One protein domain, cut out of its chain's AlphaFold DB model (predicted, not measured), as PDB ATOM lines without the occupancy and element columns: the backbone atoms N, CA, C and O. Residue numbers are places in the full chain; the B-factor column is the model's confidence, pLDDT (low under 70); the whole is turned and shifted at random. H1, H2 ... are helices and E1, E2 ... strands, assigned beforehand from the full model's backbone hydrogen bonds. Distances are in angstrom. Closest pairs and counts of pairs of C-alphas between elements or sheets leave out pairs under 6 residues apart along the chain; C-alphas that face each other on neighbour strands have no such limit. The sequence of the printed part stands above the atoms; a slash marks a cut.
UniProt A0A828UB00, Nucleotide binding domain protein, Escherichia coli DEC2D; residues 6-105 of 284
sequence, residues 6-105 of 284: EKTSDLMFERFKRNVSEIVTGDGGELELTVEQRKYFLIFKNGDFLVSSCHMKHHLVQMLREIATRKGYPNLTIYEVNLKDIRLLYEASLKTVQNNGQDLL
ATOM      1  N   GLU A   6     169.483 143.291 215.542       62.78
ATOM      2  CA  GLU A   6     170.138 143.744 216.768       62.78
ATOM      3  C   GLU A   6     170.857 145.071 216.510       62.78
ATOM      4  O   GLU A   6     171.526 145.254 215.488       62.78
ATOM      5  N   LYS A   7     170.689 146.027 217.432       61.56
ATOM      6  CA  LYS A   7     171.485 147.255 217.435       61.56
ATOM      7  C   LYS A   7     172.859 146.945 218.001       61.56
ATOM      8  O   LYS A   7     172.970 146.338 219.065       61.56
ATOM      9  N   THR A   8     173.889 147.387 217.297       63.62
ATOM     10  CA  THR A   8     175.272 147.121 217.684       63.62
ATOM     11  C   THR A   8     175.630 147.873 218.967       63.62
ATOM     12  O   THR A   8     175.404 149.077 219.067       63.62
ATOM     13  N   SER A   9     176.186 147.163 219.950       69.75
ATOM     14  CA  SER A   9     176.812 147.739 221.147       69.75
ATOM     15  C   SER A   9     178.333 147.828 220.975       69.75
ATOM     16  O   SER A   9     178.907 147.099 220.163       69.75
ATOM     17  N   ASP A  10     179.012 148.660 221.769       67.69
ATOM     18  CA  ASP A  10     180.478 148.810 221.700       67.69
ATOM     19  C   ASP A  10     181.219 147.473 221.892       67.69
ATOM     20  O   ASP A  10     182.218 147.193 221.227       67.69
ATOM     21  N   LEU A  11     180.678 146.585 222.735       67.88
ATOM     22  CA  LEU A  11     181.219 145.243 222.963       67.88
ATOM     23  C   LEU A  11     181.094 144.339 221.720       67.88
ATOM     24  O   LEU A  11     181.991 143.544 221.437       67.88
ATOM     25  N   MET A  12     180.001 144.463 220.959       73.38
ATOM     26  CA  MET A  12     179.846 143.746 219.688       73.38
ATOM     27  C   MET A  12     180.784 144.296 218.614       73.38
ATOM     28  O   MET A  12     181.322 143.521 217.824       73.38
ATOM     29  N   PHE A  13     181.031 145.605 218.601       75.69
ATOM     30  CA  PHE A  13     181.952 146.199 217.639       75.69
ATOM     31  C   PHE A  13     183.395 145.717 217.838       75.69
ATOM     32  O   PHE A  13     184.081 145.394 216.868       75.69
ATOM     33  N   GLU A  14     183.838 145.563 219.088       74.00
ATOM     34  CA  GLU A  14     185.140 144.954 219.393       74.00
ATOM     35  C   GLU A  14     185.221 143.479 218.963       74.00
ATOM     36  O   GLU A  14     186.259 143.035 218.466       74.00
ATOM     37  N   ARG A  15     184.121 142.715 219.055       83.69
ATOM     38  CA  ARG A  15     184.048 141.366 218.463       83.69
ATOM     39  C   ARG A  15     184.216 141.424 216.942       83.69
ATOM     40  O   ARG A  15     184.992 140.638 216.401       83.69
ATOM     41  N   PHE A  16     183.541 142.347 216.257       82.31
ATOM     42  CA  PHE A  16     183.677 142.489 214.803       82.31
ATOM     43  C   PHE A  16     185.104 142.850 214.397       82.31
ATOM     44  O   PHE A  16     185.615 142.252 213.455       82.31
ATOM     45  N   LYS A  17     185.784 143.734 215.143       78.56
ATOM     46  CA  LYS A  17     187.203 144.065 214.919       78.56
ATOM     47  C   LYS A  17     188.131 142.853 215.014       78.56
ATOM     48  O   LYS A  17     189.074 142.754 214.236       78.56
ATOM     49  N   ARG A  18     187.881 141.929 215.947       77.50
ATOM     50  CA  ARG A  18     188.689 140.702 216.087       77.50
ATOM     51  C   ARG A  18     188.500 139.737 214.918       77.50
ATOM     52  O   ARG A  18     189.447 139.058 214.543       77.50
ATOM     53  N   ASN A  19     187.317 139.731 214.306       80.81
ATOM     54  CA  ASN A  19     186.964 138.814 213.219       80.81
ATOM     55  C   ASN A  19     187.152 139.426 211.822       80.81
ATOM     56  O   ASN A  19     186.673 138.884 210.831       80.81
ATOM     57  N   VAL A  20     187.853 140.555 211.715       81.12
ATOM     58  CA  VAL A  20     188.068 141.301 210.464       81.12
ATOM     59  C   VAL A  20     188.710 140.455 209.346       81.12
ATOM     60  O   VAL A  20     188.488 140.724 208.168       81.12
ATOM     61  N   SER A  21     189.464 139.405 209.684       73.62
ATOM     62  CA  SER A  21     190.025 138.448 208.717       73.62
ATOM     63  C   SER A  21     188.985 137.534 208.057       73.62
ATOM     64  O   SER A  21     189.293 136.884 207.064       73.62
ATOM     65  N   GLU A  22     187.766 137.462 208.594       81.50
ATOM     66  CA  GLU A  22     186.680 136.606 208.104       81.50
ATOM     67  C   GLU A  22     185.677 137.355 207.211       81.50
ATOM     68  O   GLU A  22     184.598 136.838 206.924       81.50
ATOM     69  N   ILE A  23     185.991 138.581 206.778       84.25
ATOM     70  CA  ILE A  23     185.116 139.366 205.900       84.25
ATOM     71  C   ILE A  23     185.099 138.740 204.500       84.25
ATOM     72  O   ILE A  23     186.119 138.687 203.817       84.25
ATOM     73  N   VAL A  24     183.918 138.313 204.045       83.00
ATOM     74  CA  VAL A  24     183.735 137.646 202.740       83.00
ATOM     75  C   VAL A  24     183.359 138.613 201.617       83.00
ATOM     76  O   VAL A  24     183.443 138.257 200.443       83.00
ATOM     77  N   THR A  25     182.983 139.847 201.966       81.69
ATOM     78  CA  THR A  25     182.573 140.911 201.034       81.69
ATOM     79  C   THR A  25     183.695 141.892 200.671       81.69
ATOM     80  O   THR A  25     183.434 143.045 200.313       81.69
ATOM     81  N   GLY A  26     184.954 141.478 200.837       73.75
ATOM     82  CA  GLY A  26     186.147 142.231 200.436       73.75
ATOM     83  C   GLY A  26     186.390 142.232 198.924       73.75
ATOM     84  O   GLY A  26     185.684 141.573 198.164       73.75
ATOM     85  N   ASP A  27     187.405 142.981 198.487       64.75
ATOM     86  CA  ASP A  27     187.863 142.961 197.091       64.75
ATOM     87  C   ASP A  27     188.417 141.570 196.748       64.75
ATOM     88  O   ASP A  27     189.295 141.080 197.457       64.75
ATOM     89  N   GLY A  28     187.872 140.903 195.724       61.12
ATOM     90  CA  GLY A  28     188.212 139.508 195.407       61.12
ATOM     91  C   GLY A  28     187.721 138.467 196.428       61.12
ATOM     92  O   GLY A  28     188.181 137.326 196.405       61.12
ATOM     93  N   GLY A  29     186.814 138.846 197.338       65.19
ATOM     94  CA  GLY A  29     186.193 137.938 198.306       65.19
ATOM     95  C   GLY A  29     185.151 137.003 197.681       65.19
ATOM     96  O   GLY A  29     184.687 137.206 196.560       65.19
ATOM     97  N   GLU A  30     184.734 135.973 198.425       68.31
ATOM     98  CA  GLU A  30     183.733 134.999 197.958       68.31
ATOM     99  C   GLU A  30     182.390 135.649 197.578       68.31
ATOM    100  O   GLU A  30     181.662 135.120 196.737       68.31
ATOM    101  N   LEU A  31     182.056 136.801 198.165       75.06
ATOM    102  CA  LEU A  31     180.871 137.607 197.869       75.06
ATOM    103  C   LEU A  31     181.297 138.988 197.368       75.06
ATOM    104  O   LEU A  31     181.322 139.959 198.117       75.06
ATOM    105  N   GLU A  32     181.634 139.078 196.086       71.12
ATOM    106  CA  GLU A  32     182.104 140.329 195.503       71.12
ATOM    107  C   GLU A  32     180.995 141.396 195.484       71.12
ATOM    108  O   GLU A  32     179.939 141.228 194.871       71.12
ATOM    109  N   LEU A  33     181.248 142.501 196.189       80.94
ATOM    110  CA  LEU A  33     180.393 143.683 196.222       80.94
ATOM    111  C   LEU A  33     181.031 144.817 195.422       80.94
ATOM    112  O   LEU A  33     182.248 145.045 195.478       80.94
ATOM    113  N   THR A  34     180.197 145.612 194.750       81.88
ATOM    114  CA  THR A  34     180.674 146.839 194.100       81.88
ATOM    115  C   THR A  34     181.226 147.826 195.132       81.88
ATOM    116  O   THR A  34     180.899 147.774 196.321       81.88
ATOM    117  N   VAL A  35     182.065 148.764 194.683       77.69
ATOM    118  CA  VAL A  35     182.658 149.801 195.550       77.69
ATOM    119  C   VAL A  35     181.581 150.620 196.271       77.69
ATOM    120  O   VAL A  35     181.774 151.026 197.415       77.69
ATOM    121  N   GLU A  36     180.426 150.838 195.638       78.94
ATOM    122  CA  GLU A  36     179.295 151.511 196.279       78.94
ATOM    123  C   GLU A  36     178.613 150.639 197.332       78.94
ATOM    124  O   GLU A  36     178.327 151.121 198.422       78.94
ATOM    125  N   GLN A  37     178.406 149.351 197.056       83.50
ATOM    126  CA  GLN A  37     177.774 148.428 198.003       83.50
ATOM    127  C   GLN A  37     178.622 148.221 199.265       83.50
ATOM    128  O   GLN A  37     178.073 148.183 200.366       83.50
ATOM    129  N   ARG A  38     179.955 148.185 199.135       83.06
ATOM    130  CA  ARG A  38     180.894 148.070 200.270       83.06
ATOM    131  C   ARG A  38     180.844 149.251 201.242       83.06
ATOM    132  O   ARG A  38     181.290 149.126 202.377       83.06
ATOM    133  N   LYS A  39     180.276 150.394 200.839       83.06
ATOM    134  CA  LYS A  39     180.045 151.524 201.757       83.06
ATOM    135  C   LYS A  39     178.931 151.234 202.762       83.06
ATOM    136  O   LYS A  39     178.890 151.865 203.815       83.06
ATOM    137  N   TYR A  40     178.021 150.320 202.429       86.44
ATOM    138  CA  TYR A  40     176.751 150.145 203.131       86.44
ATOM    139  C   TYR A  40     176.555 148.750 203.719       86.44
ATOM    140  O   TYR A  40     175.745 148.597 204.636       86.44
ATOM    141  N   PHE A  41     177.271 147.752 203.202       88.25
ATOM    142  CA  PHE A  41     177.056 146.340 203.495       88.25
ATOM    143  C   PHE A  41     178.384 145.629 203.750       88.25
ATOM    144  O   PHE A  41     179.357 145.856 203.030       88.25
ATOM    145  N   LEU A  42     178.406 144.740 204.743       88.06
ATOM    146  CA  LEU A  42     179.558 143.900 205.067       88.06
ATOM    147  C   LEU A  42     179.077 142.556 205.621       88.06
ATOM    148  O   LEU A  42     178.233 142.532 206.511       88.06
ATOM    149  N   ILE A  43     179.595 141.442 205.103       88.69
ATOM    150  CA  ILE A  43     179.251 140.092 205.578       88.69
ATOM    151  C   ILE A  43     180.519 139.378 206.056       88.69
ATOM    152  O   ILE A  43     181.558 139.428 205.392       88.69
ATOM    153  N   PHE A  44     180.415 138.697 207.194       87.38
ATOM    154  CA  PHE A  44     181.436 137.810 207.746       87.38
ATOM    155  C   PHE A  44     181.121 136.337 207.450       87.38
ATOM    156  O   PHE A  44     179.962 135.939 207.313       87.38
ATOM    157  N   LYS A  45     182.161 135.499 207.418       83.69
ATOM    158  CA  LYS A  45     182.069 134.050 207.179       83.69
ATOM    159  C   LYS A  45     181.202 133.317 208.209       83.69
ATOM    160  O   LYS A  45     180.553 132.325 207.889       83.69
ATOM    161  N   ASN A  46     181.173 133.813 209.442       82.88
ATOM    162  CA  ASN A  46     180.363 133.273 210.533       82.88
ATOM    163  C   ASN A  46     178.850 133.558 210.392       82.88
ATOM    164  O   ASN A  46     178.069 133.082 211.213       82.88
ATOM    165  N   GLY A  47     178.434 134.319 209.370       81.88
ATOM    166  CA  GLY A  47     177.040 134.673 209.116       81.88
ATOM    167  C   GLY A  47     176.605 136.028 209.685       81.88
ATOM    168  O   GLY A  47     175.427 136.369 209.595       81.88
ATOM    169  N   ASP A  48     177.507 136.836 210.246       88.75
ATOM    170  CA  ASP A  48     177.156 138.201 210.647       88.75
ATOM    171  C   ASP A  48     177.040 139.111 209.411       88.75
ATOM    172  O   ASP A  48     177.986 139.252 208.632       88.75
ATOM    173  N   PHE A  49     175.885 139.754 209.235       89.81
ATOM    174  CA  PHE A  49     175.610 140.700 208.156       89.81
ATOM    175  C   PHE A  49     175.405 142.106 208.724       89.81
ATOM    176  O   PHE A  49     174.370 142.420 209.306       89.81
ATOM    177  N   LEU A  50     176.394 142.970 208.536       89.25
ATOM    178  CA  LEU A  50     176.360 144.361 208.954       89.25
ATOM    179  C   LEU A  50     175.745 145.215 207.847       89.25
ATOM    180  O   LEU A  50     176.197 145.207 206.698       89.25
ATOM    181  N   VAL A  51     174.721 145.977 208.216       88.38
ATOM    182  CA  VAL A  51     173.986 146.854 207.311       88.38
ATOM    183  C   VAL A  51     173.942 148.256 207.900       88.38
ATOM    184  O   VAL A  51     173.611 148.455 209.070       88.38
ATOM    185  N   SER A  52     174.256 149.245 207.067       86.81
ATOM    186  CA  SER A  52     174.115 150.652 207.429       86.81
ATOM    187  C   SER A  52     172.676 150.967 207.858       86.81
ATOM    188  O   SER A  52     171.734 150.619 207.141       86.81
ATOM    189  N   SER A  53     172.498 151.701 208.962       81.25
ATOM    190  CA  SER A  53     171.185 152.146 209.468       81.25
ATOM    191  C   SER A  53     170.257 152.712 208.386       81.25
ATOM    192  O   SER A  53     169.070 152.397 208.345       81.25
ATOM    193  N   CYS A  54     170.799 153.501 207.449       77.69
ATOM    194  CA  CYS A  54     170.026 154.132 206.373       77.69
ATOM    195  C   CYS A  54     169.561 153.150 205.279       77.69
ATOM    196  O   CYS A  54     168.689 153.489 204.485       77.69
ATOM    197  N   HIS A  55     170.121 151.939 205.234       82.44
ATOM    198  CA  HIS A  55     169.935 150.969 204.150       82.44
ATOM    199  C   HIS A  55     169.251 149.671 204.602       82.44
ATOM    200  O   HIS A  55     169.054 148.770 203.789       82.44
ATOM    201  N   MET A  56     168.803 149.587 205.860       78.44
ATOM    202  CA  MET A  56     168.135 148.402 206.424       78.44
ATOM    203  C   MET A  56     166.888 147.946 205.654       78.44
ATOM    204  O   MET A  56     166.585 146.757 205.608       78.44
ATOM    205  N   LYS A  57     166.155 148.882 205.039       79.69
ATOM    206  CA  LYS A  57     164.940 148.594 204.253       79.69
ATOM    207  C   LYS A  57     165.194 148.528 202.746       79.69
ATOM    208  O   LYS A  57     164.247 148.412 201.973       79.69
ATOM    209  N   HIS A  58     166.448 148.629 202.310       82.56
ATOM    210  CA  HIS A  58     166.778 148.638 200.892       82.56
ATOM    211  C   HIS A  58     166.574 147.247 200.279       82.56
ATOM    212  O   HIS A  58     166.944 146.236 200.879       82.56
ATOM    213  N   HIS A  59     166.086 147.181 199.037       83.31
ATOM    214  CA  HIS A  59     165.895 145.911 198.315       83.31
ATOM    215  C   HIS A  59     167.198 145.095 198.158       83.31
ATOM    216  O   HIS A  59     167.165 143.887 197.928       83.31
ATOM    217  N   LEU A  60     168.354 145.754 198.301       83.56
ATOM    218  CA  LEU A  60     169.676 145.141 198.165       83.56
ATOM    219  C   LEU A  60     169.984 144.203 199.333       83.56
ATOM    220  O   LEU A  60     170.681 143.218 199.140       83.56
ATOM    221  N   VAL A  61     169.414 144.445 200.517       84.56
ATOM    222  CA  VAL A  61     169.609 143.575 201.687       84.56
ATOM    223  C   VAL A  61     169.042 142.178 201.420       84.56
ATOM    224  O   VAL A  61     169.696 141.181 201.715       84.56
ATOM    225  N   GLN A  62     167.852 142.095 200.814       83.25
ATOM    226  CA  GLN A  62     167.230 140.810 200.470       83.25
ATOM    227  C   GLN A  62     167.990 140.104 199.347       83.25
ATOM    228  O   GLN A  62     168.273 138.914 199.452       83.25
ATOM    229  N   MET A  63     168.399 140.856 198.321       83.31
ATOM    230  CA  MET A  63     169.224 140.327 197.234       83.31
ATOM    231  C   MET A  63     170.534 139.723 197.764       83.31
ATOM    232  O   MET A  63     170.857 138.579 197.457       83.31
ATOM    233  N   LEU A  64     171.272 140.458 198.602       84.00
ATOM    234  CA  LEU A  64     172.536 139.984 199.173       84.00
ATOM    235  C   LEU A  64     172.346 138.775 200.082       84.00
ATOM    236  O   LEU A  64     173.163 137.856 200.059       84.00
ATOM    237  N   ARG A  65     171.239 138.727 200.824       83.69
ATOM    238  CA  ARG A  65     170.885 137.574 201.652       83.69
ATOM    239  C   ARG A  65     170.655 136.315 200.815       83.69
ATOM    240  O   ARG A  65     171.148 135.247 201.179       83.69
ATOM    241  N   GLU A  66     169.942 136.423 199.698       81.69
ATOM    242  CA  GLU A  66     169.720 135.290 198.791       81.69
ATOM    243  C   GLU A  66     171.031 134.803 198.168       81.69
ATOM    244  O   GLU A  66     171.287 133.597 198.129       81.69
ATOM    245  N   ILE A  67     171.889 135.730 197.732       84.38
ATOM    246  CA  ILE A  67     173.197 135.395 197.158       84.38
ATOM    247  C   ILE A  67     174.077 134.699 198.205       84.38
ATOM    248  O   ILE A  67     174.658 133.653 197.912       84.38
ATOM    249  N   ALA A  68     174.137 135.220 199.430       82.88
ATOM    250  CA  ALA A  68     174.906 134.621 200.519       82.88
ATOM    251  C   ALA A  68     174.398 133.218 200.883       82.88
ATOM    252  O   ALA A  68     175.193 132.290 201.022       82.88
ATOM    253  N   THR A  69     173.075 133.028 200.927       83.44
ATOM    254  CA  THR A  69     172.460 131.712 201.168       83.44
ATOM    255  C   THR A  69     172.874 130.703 200.097       83.44
ATOM    256  O   THR A  69     173.270 129.584 200.421       83.44
ATOM    257  N   ARG A  70     172.853 131.104 198.817       81.25
ATOM    258  CA  ARG A  70     173.281 130.250 197.694       81.25
ATOM    259  C   ARG A  70     174.766 129.893 197.746       81.25
ATOM    260  O   ARG A  70     175.135 128.820 197.282       81.25
ATOM    261  N   LYS A  71     175.606 130.769 198.302       79.44
ATOM    262  CA  LYS A  71     177.052 130.547 198.446       79.44
ATOM    263  C   LYS A  71     177.453 129.790 199.719       79.44
ATOM    264  O   LYS A  71     178.641 129.650 199.974       79.44
ATOM    265  N   GLY A  72     176.494 129.265 200.487       77.44
ATOM    266  CA  GLY A  72     176.778 128.424 201.655       77.44
ATOM    267  C   GLY A  72     176.717 129.144 203.003       77.44
ATOM    268  O   GLY A  72     177.135 128.571 204.005       77.44
ATOM    269  N   TYR A  73     176.141 130.351 203.057       80.25
ATOM    270  CA  TYR A  73     175.928 131.125 204.287       80.25
ATOM    271  C   TYR A  73     174.425 131.245 204.624       80.25
ATOM    272  O   TYR A  73     173.837 132.314 204.448       80.25
ATOM    273  N   PRO A  74     173.750 130.165 205.071       72.25
ATOM    274  CA  PRO A  74     172.292 130.151 205.239       72.25
ATOM    275  C   PRO A  74     171.784 130.890 206.489       72.25
ATOM    276  O   PRO A  74     170.639 131.341 206.508       72.25
ATOM    277  N   ASN A  75     172.615 131.039 207.524       79.06
ATOM    278  CA  ASN A  75     172.217 131.595 208.822       79.06
ATOM    279  C   ASN A  75     172.745 133.021 209.009       79.06
ATOM    280  O   ASN A  75     173.612 133.268 209.845       79.06
ATOM    281  N   LEU A  76     172.224 133.960 208.216       81.75
ATOM    282  CA  LEU A  76     172.607 135.367 208.323       81.75
ATOM    283  C   LEU A  76     171.887 136.075 209.477       81.75
ATOM    284  O   LEU A  76     170.655 136.107 209.516       81.75
ATOM    285  N   THR A  77     172.657 136.702 210.366       84.81
ATOM    286  CA  THR A  77     172.149 137.587 211.429       84.81
ATOM    287  C   THR A  77     172.437 139.036 211.059       84.81
ATOM    288  O   THR A  77     173.584 139.372 210.780       84.81
ATOM    289  N   ILE A  78     171.408 139.891 211.024       86.56
ATOM    290  CA  ILE A  78     171.545 141.276 210.551       86.56
ATOM    291  C   ILE A  78     171.781 142.226 211.727       86.56
ATOM    292  O   ILE A  78     170.945 142.318 212.630       86.56
ATOM    293  N   TYR A  79     172.872 142.983 211.654       87.12
ATOM    294  CA  TYR A  79     173.244 144.004 212.629       87.12
ATOM    295  C   TYR A  79     173.181 145.389 212.004       87.12
ATOM    296  O   TYR A  79     173.719 145.636 210.922       87.12
ATOM    297  N   GLU A  80     172.537 146.304 212.718       85.31
ATOM    298  CA  GLU A  80     172.478 147.705 212.329       85.31
ATOM    299  C   GLU A  80     173.737 148.438 212.823       85.31
ATOM    300  O   GLU A  80     174.025 148.443 214.025       85.31
ATOM    301  N   VAL A  81     174.489 149.052 211.903       85.69
ATOM    302  CA  VAL A  81     175.751 149.764 212.186       85.69
ATOM    303  C   VAL A  81     175.827 151.117 211.478       85.69
ATOM    304  O   VAL A  81     175.123 151.373 210.495       85.69
ATOM    305  N   ASN A  82     176.732 151.990 211.929       83.56
ATOM    306  CA  ASN A  82     177.006 153.238 211.222       83.56
ATOM    307  C   ASN A  82     177.916 153.012 210.005       83.56
ATOM    308  O   ASN A  82     178.739 152.099 209.960       83.56
ATOM    309  N   LEU A  83     177.843 153.930 209.037       80.88
ATOM    310  CA  LEU A  83     178.725 153.951 207.857       80.88
ATOM    311  C   LEU A  83     180.216 153.980 208.237       80.88
ATOM    312  O   LEU A  83     181.049 153.351 207.589       80.88
ATOM    313  N   LYS A  84     180.548 154.716 209.306       78.56
ATOM    314  CA  LYS A  84     181.918 154.851 209.816       78.56
ATOM    315  C   LYS A  84     182.491 153.507 210.270       78.56
ATOM    316  O   LYS A  84     183.665 153.240 210.030       78.56
ATOM    317  N   ASP A  85     181.656 152.677 210.880       82.50
ATOM    318  CA  ASP A  85     182.038 151.398 211.471       82.50
ATOM    319  C   ASP A  85     182.362 150.375 210.378       82.50
ATOM    320  O   ASP A  85     183.406 149.727 210.423       82.50
ATOM    321  N   ILE A  86     181.531 150.321 209.330       84.06
ATOM    322  CA  ILE A  86     181.774 149.496 208.135       84.06
ATOM    323  C   ILE A  86     183.097 149.888 207.468       84.06
ATOM    324  O   ILE A  86     183.918 149.022 207.160       84.06
ATOM    325  N   ARG A  87     183.339 151.194 207.286       82.31
ATOM    326  CA  ARG A  87     184.589 151.684 206.690       82.31
ATOM    327  C   ARG A  87     185.810 151.272 207.516       82.31
ATOM    328  O   ARG A  87     186.785 150.788 206.948       82.31
ATOM    329  N   LEU A  88     185.743 151.429 208.839       83.88
ATOM    330  CA  LEU A  88     186.837 151.078 209.747       83.88
ATOM    331  C   LEU A  88     187.181 149.581 209.678       83.88
ATOM    332  O   LEU A  88     188.355 149.223 209.696       83.88
ATOM    333  N   LEU A  89     186.172 148.709 209.582       84.62
ATOM    334  CA  LEU A  89     186.369 147.258 209.496       84.62
ATOM    335  C   LEU A  89     187.029 146.842 208.175       84.62
ATOM    336  O   LEU A  89     187.938 146.017 208.196       84.62
ATOM    337  N   TYR A  90     186.650 147.449 207.046       82.19
ATOM    338  CA  TYR A  90     187.329 147.219 205.763       82.19
ATOM    339  C   TYR A  90     188.766 147.764 205.746       82.19
ATOM    340  O   TYR A  90     189.674 147.111 205.237       82.19
ATOM    341  N   GLU A  91     189.014 148.940 206.326       80.56
ATOM    342  CA  GLU A  91     190.378 149.473 206.461       80.56
ATOM    343  C   GLU A  91     191.251 148.563 207.340       80.56
ATOM    344  O   GLU A  91     192.411 148.302 207.013       80.56
ATOM    345  N   ALA A  92     190.690 148.043 208.435       78.75
ATOM    346  CA  ALA A  92     191.357 147.059 209.276       78.75
ATOM    347  C   ALA A  92     191.604 145.744 208.518       78.75
ATOM    348  O   ALA A  92     192.670 145.155 208.673       78.75
ATOM    349  N   SER A  93     190.679 145.309 207.653       77.88
ATOM    350  CA  SER A  93     190.829 144.071 206.876       77.88
ATOM    351  C   SER A  93     191.947 144.170 205.865       77.88
ATOM    352  O   SER A  93     192.732 143.240 205.737       77.88
ATOM    353  N   LEU A  94     192.081 145.313 205.198       72.00
ATOM    354  CA  LEU A  94     193.176 145.565 204.267       72.00
ATOM    355  C   LEU A  94     194.535 145.545 204.980       72.00
ATOM    356  O   LEU A  94     195.480 144.951 204.464       72.00
ATOM    357  N   LYS A  95     194.626 146.114 206.190       66.88
ATOM    358  CA  LYS A  95     195.845 146.060 207.016       66.88
ATOM    359  C   LYS A  95     196.170 144.635 207.476       66.88
ATOM    360  O   LYS A  95     197.316 144.211 207.376       66.88
ATOM    361  N   THR A  96     195.167 143.870 207.911       59.72
ATOM    362  CA  THR A  96     195.345 142.462 208.304       59.72
ATOM    363  C   THR A  96     195.697 141.572 207.113       59.72
ATOM    364  O   THR A  96     196.522 140.681 207.257       59.72
ATOM    365  N   VAL A  97     195.145 141.812 205.919       54.19
ATOM    366  CA  VAL A  97     195.487 141.068 204.688       54.19
ATOM    367  C   VAL A  97     196.905 141.391 204.208       54.19
ATOM    368  O   VAL A  97     197.598 140.485 203.750       54.19
ATOM    369  N   GLN A  98     197.384 142.631 204.360       50.41
ATOM    370  CA  GLN A  98     198.791 142.963 204.089       50.41
ATOM    371  C   GLN A  98     199.763 142.223 205.023       50.41
ATOM    372  O   GLN A  98     200.839 141.825 204.574       50.41
ATOM    373  N   ASN A  99     199.365 141.958 206.273       47.56
ATOM    374  CA  ASN A  99     200.155 141.167 207.221       47.56
ATOM    375  C   ASN A  99     200.005 139.643 206.993       47.56
ATOM    376  O   ASN A  99     201.003 138.940 206.862       47.56
ATOM    377  N   ASN A 100     198.783 139.127 206.820       41.16
ATOM    378  CA  ASN A 100     198.502 137.692 206.638       41.16
ATOM    379  C   ASN A 100     198.873 137.152 205.243       41.16
ATOM    380  O   ASN A 100     199.108 135.955 205.082       41.16
ATOM    381  N   GLY A 101     198.933 138.007 204.217       42.91
ATOM    382  CA  GLY A 101     199.363 137.623 202.870       42.91
ATOM    383  C   GLY A 101     200.835 137.209 202.810       42.91
ATOM    384  O   GLY A 101     201.218 136.436 201.932       42.91
ATOM    385  N   GLN A 102     201.654 137.659 203.767       43.16
ATOM    386  CA  GLN A 102     203.000 137.125 203.939       43.16
ATOM    387  C   GLN A 102     202.938 135.716 204.536       43.16
ATOM    388  O   GLN A 102     203.630 134.841 204.025       43.16
ATOM    389  N   ASP A 103     202.054 135.446 205.502       45.44
ATOM    390  CA  ASP A 103     202.059 134.200 206.278       45.44
ATOM    391  C   ASP A 103     201.694 132.902 205.539       45.44
ATOM    392  O   ASP A 103     202.142 131.825 205.937       45.44
ATOM    393  N   LEU A 104     201.000 132.985 204.403       43.50
ATOM    394  CA  LEU A 104     200.665 131.824 203.560       43.50
ATOM    395  C   LEU A 104     201.675 131.558 202.430       43.50
ATOM    396  O   LEU A 104     201.612 130.517 201.773       43.50
ATOM    397  N   LEU A 105     202.608 132.480 202.170       54.75
ATOM    398  CA  LEU A 105     203.619 132.288 201.132       54.75
ATOM    399  C   LEU A 105     204.711 131.335 201.639       54.75
ATOM    400  O   LEU A 105     205.207 131.541 202.757       54.75
TER     401      LEU A 105
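This is residues 6 to 105 of the 284 residues of the protein "Nucleotide binding domain protein" of Escherichia coli DEC2D (UniProt A0A828UB00). A small sheet of three strands, E1, E2 and E3, sits between helix H2 and the first part of the long helix H3, residues 83 to 90. Beyond these residues H3 runs on away from the sheet and makes much of the length, while H1 runs the same way as H3 at a shallow tilt of 27 degrees. The printed part has 100 residues with three named helices and three named strands, in the order H1, E1, E2, H2, E3, H3, and the class is mixed, helices and strands. The sheet's order is E1, E2, E3, mixed, and the whole is compact, with a radius of gyration of the C-alphas of 13.0 A and spans of 41 by 31 by 24 A.

Find C-alpha 10 at (180.478, 148.810, 221.700); from there H1 runs through residues 10 to 18, 12.8 A. Next look at E1, residues 41 to 43, 6.9 A, and E2, residues 48 to 52, 13.2 A. H2 follows with residues 59 to 70, 17.3 A, starting from C-alpha 59 at (165.895, 145.911, 198.315). E3 is residues 77 to 81, 12.7 A. H3, residues 83 to 103, covers 30.6 A and ends with C-alpha 103 at (202.059, 134.200, 206.278); look near residue 97 for a kink of 28 degrees.

Before H1, residues 6 to 7 pair in parallel with residues 79 to 80 of E3. H1 and H3 only just touch, with 3 pairs of C-alphas within 8 A, made on H3 by residues 89 to 92 alone; the closest C-alphas are those of Lys 17 and Leu 89, 6.3 A apart. E1 and E2 form an antiparallel hairpin, where N 50 and O 42 are 2.8 A apart, within hydrogen-bond range. E2, the inner strand, is parallel to E3, with N 49 and O 77 at 2.8 A. H2 is on the sheet at a height over the sheet of 10.4 A; it lies over E2 and runs along the strands, at 15 degrees to E2 on the local plane. E2, H2 and E3 form a strand-helix-strand unit, two parallel neighbour strands with a helix between, whose crossover is right-handed. H3 is on the sheet too, and its closest C-alpha to E2 is that of Leu 83, 5.7 A from that of Ser 52. H2 and H3 are apart. Every O i to N i+4 pair is within hydrogen-bond range in H1 and H2, and 15 of 17 are in H3.

The two C-alphas farthest apart are those of Lys 57 and Leu 105, 42.1 A. The printed part has no cut. The long link is H1 to E1, 22 residues, 19 to 40. The mean pLDDT of the printed part is 76.7; look for values under 70 in residues 6 to 11, 27 to 30 and 95 to 105 of this model.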